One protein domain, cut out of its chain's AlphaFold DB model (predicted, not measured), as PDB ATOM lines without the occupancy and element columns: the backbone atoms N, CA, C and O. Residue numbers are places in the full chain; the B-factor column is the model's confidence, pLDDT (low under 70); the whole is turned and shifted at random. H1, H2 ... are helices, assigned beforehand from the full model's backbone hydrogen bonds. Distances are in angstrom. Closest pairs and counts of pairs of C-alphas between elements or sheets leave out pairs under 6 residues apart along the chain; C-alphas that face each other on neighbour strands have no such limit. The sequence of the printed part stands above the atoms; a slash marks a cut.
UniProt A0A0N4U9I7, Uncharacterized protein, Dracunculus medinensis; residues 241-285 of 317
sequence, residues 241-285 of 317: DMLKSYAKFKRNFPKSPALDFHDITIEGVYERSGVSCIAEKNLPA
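This is residues 241 to 285 of the 317 residues of an uncharacterized protein of Dracunculus medinensis (UniProt A0A0N4U9I7). What shape does the backbone make? It is an open arch with an empty middle: the helix H1 stands at one foot, a long link runs over to the shorter helix H2, and residues 274 to 285 trail on from H2 as a tail, whose residues 279 to 285 stick out as the other foot. What is it built of? The printed part has 45 residues with two named helices, H1 then H2, and no named strand; the class is all helix, though under half of the residues, 20 of 45, are in named elements. How spread out is it? It is only just extended, close to loose, with a radius of gyration of the C-alphas of 14.5 A and an elongated outline spanning 38 by 24 by 16 A.

How does the longest helix, H1, residues 241 to 252, stand to H2, residues 266 to 273? They are apart, with no C-alpha of the one within 8 A of the other. Are the helices' backbones well formed? In H1 and H2 every O i to N i+4 pair is within hydrogen-bond range. Which stretches stand free? Residues 251 to 257, of which 251 and 252 belong to H1, residues 260 to 265 and residues 279 to 285 do.

Where is H1? It runs 16.5 A from C-alpha 241 at (-29.311, 2.966, -3.679) to C-alpha 252 at (-39.732, 10.545, 6.674), first to last C-alpha. Where is H2? It measures 10.6 A from its first to its last C-alpha and ends with C-alpha 273 at (-15.049, -5.139, 9.311).

How large is it? The two C-alphas farthest apart, those of Asn 252 and Ala 285, are 39.2 A apart. Is there a cut or a long link? The printed part has no cut, and the 13 residues between H1 and H2 form a long link. Where is confidence low? The mean pLDDT of the printed part is 78.5, and residues 275 to 283 are under 70.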
ATOM      1  N   ASP A 241     -27.905   3.255  -3.969       83.51
ATOM      2  CA  ASP A 241     -29.311   2.966  -3.679       83.51
ATOM      3  C   ASP A 241     -29.575   2.867  -2.174       83.51
ATOM      4  O   ASP A 241     -30.623   3.323  -1.698       83.51
ATOM      5  N   MET A 242     -28.590   2.389  -1.408       82.48
ATOM      6  CA  MET A 242     -28.597   2.483   0.052       82.48
ATOM      7  C   MET A 242     -28.658   3.944   0.512       82.48
ATOM      8  O   MET A 242     -29.517   4.287   1.321       82.48
ATOM      9  N   LEU A 243     -27.830   4.827  -0.059       89.38
ATOM     10  CA  LEU A 243     -27.819   6.259   0.265       89.38
ATOM     11  C   LEU A 243     -29.144   6.948  -0.078       89.38
ATOM     12  O   LEU A 243     -29.661   7.724   0.725       89.38
ATOM     13  N   LYS A 244     -29.749   6.641  -1.233       89.95
ATOM     14  CA  LYS A 244     -31.089   7.148  -1.584       89.95
ATOM     15  C   LYS A 244     -32.150   6.684  -0.586       89.95
ATOM     16  O   LYS A 244     -33.003   7.472  -0.169       89.95
ATOM     17  N   SER A 245     -32.106   5.408  -0.208       84.95
ATOM     18  CA  SER A 245     -33.038   4.820   0.758       84.95
ATOM     19  C   SER A 245     -32.876   5.455   2.134       84.95
ATOM     20  O   SER A 245     -33.872   5.824   2.756       84.95
ATOM     21  N   TYR A 246     -31.633   5.671   2.558       88.24
ATOM     22  CA  TYR A 246     -31.281   6.386   3.775       88.24
ATOM     23  C   TYR A 246     -31.789   7.832   3.758       88.24
ATOM     24  O   TYR A 246     -32.493   8.237   4.678       88.24
ATOM     25  N   ALA A 247     -31.531   8.594   2.691       89.79
ATOM     26  CA  ALA A 247     -32.008   9.972   2.558       89.79
ATOM     27  C   ALA A 247     -33.541  10.056   2.650       89.79
ATOM     28  O   ALA A 247     -34.094  10.909   3.348       89.79
ATOM     29  N   LYS A 248     -34.244   9.121   2.000       89.83
ATOM     30  CA  LYS A 248     -35.705   9.001   2.088       89.83
ATOM     31  C   LYS A 248     -36.168   8.635   3.500       89.83
ATOM     32  O   LYS A 248     -37.166   9.176   3.974       89.83
ATOM     33  N   PHE A 249     -35.463   7.727   4.171       87.89
ATOM     34  CA  PHE A 249     -35.771   7.310   5.537       87.89
ATOM     35  C   PHE A 249     -35.571   8.455   6.534       87.89
ATOM     36  O   PHE A 249     -36.485   8.753   7.297       87.89
ATOM     37  N   LYS A 250     -34.446   9.172   6.441       89.16
ATOM     38  CA  LYS A 250     -34.138  10.367   7.234       89.16
ATOM     39  C   LYS A 250     -35.191  11.461   7.069       89.16
ATOM     40  O   LYS A 250     -35.603  12.062   8.055       89.16
ATOM     41  N   ARG A 251     -35.676  11.684   5.841       88.86
ATOM     42  CA  ARG A 251     -36.739  12.663   5.558       88.86
ATOM     43  C   ARG A 251     -38.077  12.292   6.201       88.86
ATOM     44  O   ARG A 251     -38.783  13.170   6.680       88.86
ATOM     45  N   ASN A 252     -38.431  11.010   6.191       86.88
ATOM     46  CA  ASN A 252     -39.732  10.545   6.674       86.88
ATOM     47  C   ASN A 252     -39.754  10.272   8.187       86.88
ATOM     48  O   ASN A 252     -40.803  10.402   8.811       86.88
ATOM     49  N   PHE A 253     -38.620   9.870   8.767       86.75
ATOM     50  CA  PHE A 253     -38.513   9.416  10.156       86.75
ATOM     51  C   PHE A 253     -37.258   9.977  10.846       86.75
ATOM     52  O   PHE A 253     -36.416   9.199  11.289       86.75
ATOM     53  N   PRO A 254     -37.115  11.307  10.981       85.48
ATOM     54  CA  PRO A 254     -35.887  11.938  11.477       85.48
ATOM     55  C   PRO A 254     -35.521  11.566  12.924       85.48
ATOM     56  O   PRO A 254     -34.363  11.675  13.297       85.48
ATOM     57  N   LYS A 255     -36.493  11.116  13.728       85.28
ATOM     58  CA  LYS A 255     -36.306  10.688  15.128       85.28
ATOM     59  C   LYS A 255     -36.239   9.163  15.294       85.28
ATOM     60  O   LYS A 255     -36.476   8.651  16.382       85.28
ATOM     61  N   SER A 256     -36.038   8.420  14.207       85.34
ATOM     62  CA  SER A 256     -35.950   6.961  14.278       85.34
ATOM     63  C   SER A 256     -34.670   6.534  15.007       85.34
ATOM     64  O   SER A 256     -33.609   7.019  14.622       85.34
ATOM     65  N   PRO A 257     -34.719   5.569  15.946       84.37
ATOM     66  CA  PRO A 257     -33.517   4.981  16.553       84.37
ATOM     67  C   PRO A 257     -32.556   4.376  15.521       84.37
ATOM     68  O   PRO A 257     -31.362   4.305  15.744       84.37
ATOM     69  N   ALA A 258     -33.054   3.983  14.343       81.08
ATOM     70  CA  ALA A 258     -32.206   3.493  13.252       81.08
ATOM     71  C   ALA A 258     -31.355   4.594  12.575       81.08
ATOM     72  O   ALA A 258     -30.560   4.287  11.689       81.08
ATOM     73  N   LEU A 259     -31.574   5.866  12.927       84.62
ATOM     74  CA  LEU A 259     -30.726   7.002  12.552       84.62
ATOM     75  C   LEU A 259     -29.773   7.409  13.679       84.62
ATOM     76  O   LEU A 259     -29.052   8.395  13.531       84.62
ATOM     77  N   ASP A 260     -29.820   6.710  14.811       83.48
ATOM     78  CA  ASP A 260     -28.927   6.963  15.921       83.48
ATOM     79  C   ASP A 260     -27.614   6.217  15.686       83.48
ATOM     80  O   ASP A 260     -27.574   4.987  15.623       83.48
ATOM     81  N   PHE A 261     -26.545   6.983  15.490       81.82
ATOM     82  CA  PHE A 261     -25.206   6.462  15.229       81.82
ATOM     83  C   PHE A 261     -24.222   6.841  16.338       81.82
ATOM     84  O   PHE A 261     -23.024   6.676  16.131       81.82
ATOM     85  N   HIS A 262     -24.691   7.356  17.485       80.98
ATOM     86  CA  HIS A 262     -23.798   7.805  18.566       80.98
ATOM     87  C   HIS A 262     -22.890   6.677  19.076       80.98
ATOM     88  O   HIS A 262     -21.728   6.926  19.385       80.98
ATOM     89  N   ASP A 263     -23.377   5.433  19.055       81.50
ATOM     90  CA  ASP A 263     -22.626   4.251  19.501       81.50
ATOM     91  C   ASP A 263     -21.764   3.616  18.390       81.50
ATOM     92  O   ASP A 263     -21.065   2.623  18.608       81.50
ATOM     93  N   ILE A 264     -21.812   4.151  17.165       80.75
ATOM     94  CA  ILE A 264     -21.056   3.631  16.023       80.75
ATOM     95  C   ILE A 264     -19.806   4.489  15.834       80.75
ATOM     96  O   ILE A 264     -19.784   5.428  15.042       80.75
ATOM     97  N   THR A 265     -18.739   4.134  16.548       84.13
ATOM     98  CA  THR A 265     -17.414   4.734  16.347       84.13
ATOM     99  C   THR A 265     -16.749   4.205  15.076       84.13
ATOM    100  O   THR A 265     -16.967   3.058  14.669       84.13
ATOM    101  N   ILE A 266     -15.916   5.041  14.447       79.12
ATOM    102  CA  ILE A 266     -15.122   4.663  13.269       79.12
ATOM    103  C   ILE A 266     -14.174   3.510  13.614       79.12
ATOM    104  O   ILE A 266     -14.131   2.538  12.860       79.12
ATOM    105  N   GLU A 267     -13.496   3.556  14.770       79.31
ATOM    106  CA  GLU A 267     -12.680   2.428  15.243       79.31
ATOM    107  C   GLU A 267     -13.502   1.138  15.332       79.31
ATOM    108  O   GLU A 267     -13.087   0.106  14.806       79.31
ATOM    109  N   GLY A 268     -14.711   1.203  15.902       82.36
ATOM    110  CA  GLY A 268     -15.585   0.039  16.016       82.36
ATOM    111  C   GLY A 268     -16.026  -0.520  14.658       82.36
ATOM    112  O   GLY A 268     -16.268  -1.720  14.531       82.36
ATOM    113  N   VAL A 269     -16.136   0.314  13.618       79.35
ATOM    114  CA  VAL A 269     -16.423  -0.153  12.251       79.35
ATOM    115  C   VAL A 269     -15.218  -0.878  11.656       79.35
ATOM    116  O   VAL A 269     -15.398  -1.960  11.092       79.35
ATOM    117  N   TYR A 270     -14.009  -0.331  11.788       77.67
ATOM    118  CA  TYR A 270     -12.781  -0.979  11.313       77.67
ATOM    119  C   TYR A 270     -12.556  -2.333  11.994       77.67
ATOM    120  O   TYR A 270     -12.379  -3.347  11.315       77.67
ATOM    121  N   GLU A 271     -12.695  -2.377  13.317       76.37
ATOM    122  CA  GLU A 271     -12.534  -3.595  14.112       76.37
ATOM    123  C   GLU A 271     -13.538  -4.687  13.705       76.37
ATOM    124  O   GLU A 271     -13.157  -5.831  13.458       76.37
ATOM    125  N   ARG A 272     -14.820  -4.334  13.515       75.14
ATOM    126  CA  ARG A 272     -15.858  -5.287  13.068       75.14
ATOM    127  C   ARG A 272     -15.721  -5.719  11.609       75.14
ATOM    128  O   ARG A 272     -16.145  -6.820  11.261       75.14
ATOM    129  N   SER A 273     -15.209  -4.848  10.742       70.11
ATOM    130  CA  SER A 273     -15.049  -5.139   9.311       70.11
ATOM    131  C   SER A 273     -13.763  -5.907   8.998       70.11
ATOM    132  O   SER A 273     -13.631  -6.429   7.890       70.11
ATOM    133  N   GLY A 274     -12.839  -6.013   9.961       71.25
ATOM    134  CA  GLY A 274     -11.528  -6.630   9.761       71.25
ATOM    135  C   GLY A 274     -10.639  -5.828   8.808       71.25
ATOM    136  O   GLY A 274      -9.715  -6.383   8.219       71.25
ATOM    137  N   VAL A 275     -10.946  -4.542   8.616       68.20
ATOM    138  CA  VAL A 275     -10.170  -3.631   7.774       68.20
ATOM    139  C   VAL A 275      -9.233  -2.850   8.685       68.20
ATOM    140  O   VAL A 275      -9.663  -2.294   9.693       68.20
ATOM    141  N   SER A 276      -7.949  -2.798   8.344       65.02
ATOM    142  CA  SER A 276      -6.966  -2.005   9.084       65.02
ATOM    143  C   SER A 276      -7.373  -0.529   9.079       65.02
ATOM    144  O   SER A 276      -7.669   0.015   8.013       65.02
ATOM    145  N   CYS A 277      -7.353   0.137  10.239       62.51
ATOM    146  CA  CYS A 277      -7.515   1.589  10.308       62.51
ATOM    147  C   CYS A 277      -6.419   2.264   9.469       62.51
ATOM    148  O   CYS A 277      -5.264   2.345   9.891       62.51
ATOM    149  N   ILE A 278      -6.763   2.764   8.283       61.79
ATOM    150  CA  ILE A 278      -5.885   3.658   7.531       61.79
ATOM    151  C   ILE A 278      -6.140   5.050   8.101       61.79
ATOM    152  O   ILE A 278      -7.136   5.687   7.772       61.79
ATOM    153  N   ALA A 279      -5.278   5.499   9.014       60.60
ATOM    154  CA  ALA A 279      -5.312   6.883   9.476       60.60
ATOM    155  C   ALA A 279      -5.176   7.826   8.267       60.60
ATOM    156  O   ALA A 279      -4.438   7.502   7.340       60.60
ATOM    157  N   GLU A 280      -5.805   9.007   8.294       57.10
ATOM    158  CA  GLU A 280      -5.714  10.017   7.213       57.10
ATOM    159  C   GLU A 280      -4.268  10.322   6.781       57.10
ATOM    160  O   GLU A 280      -3.990  10.634   5.629       57.10
ATOM    161  N   LYS A 281      -3.329  10.130   7.710       59.79
ATOM    162  CA  LYS A 281      -1.873  10.249   7.555       59.79
ATOM    163  C   LYS A 281      -1.268   9.271   6.534       59.79
ATOM    164  O   LYS A 281      -0.171   9.513   6.047       59.79
ATOM    165  N   ASN A 282      -1.962   8.170   6.253       61.77
ATOM    166  CA  ASN A 282      -1.514   7.054   5.420       61.77
ATOM    167  C   ASN A 282      -2.271   6.976   4.084       61.77
ATOM    168  O   ASN A 282      -2.095   6.006   3.345       61.77
ATOM    169  N   LEU A 283      -3.137   7.950   3.772       64.53
ATOM    170  CA  LEU A 283      -3.765   8.009   2.458       64.53
ATOM    171  C   LEU A 283      -2.766   8.518   1.401       64.53
ATOM    172  O   LEU A 283      -2.033   9.476   1.664       64.53
ATOM    173  N   PRO A 284      -2.748   7.918   0.194       71.47
ATOM    174  CA  PRO A 284      -2.004   8.447  -0.945       71.47
ATOM    175  C   PRO A 284      -2.345   9.922  -1.173       71.47
ATOM    176  O   PRO A 284      -3.512  10.306  -1.056       71.47
ATOM    177  N   ALA A 285      -1.344  10.735  -1.524       73.07
ATOM    178  CA  ALA A 285      -1.494  12.184  -1.693       73.07
ATOM    179  C   ALA A 285      -2.683  12.557  -2.600       73.07
ATOM    180  O   ALA A 285      -3.447  13.448  -2.244       73.07
TER     181      ALA A 285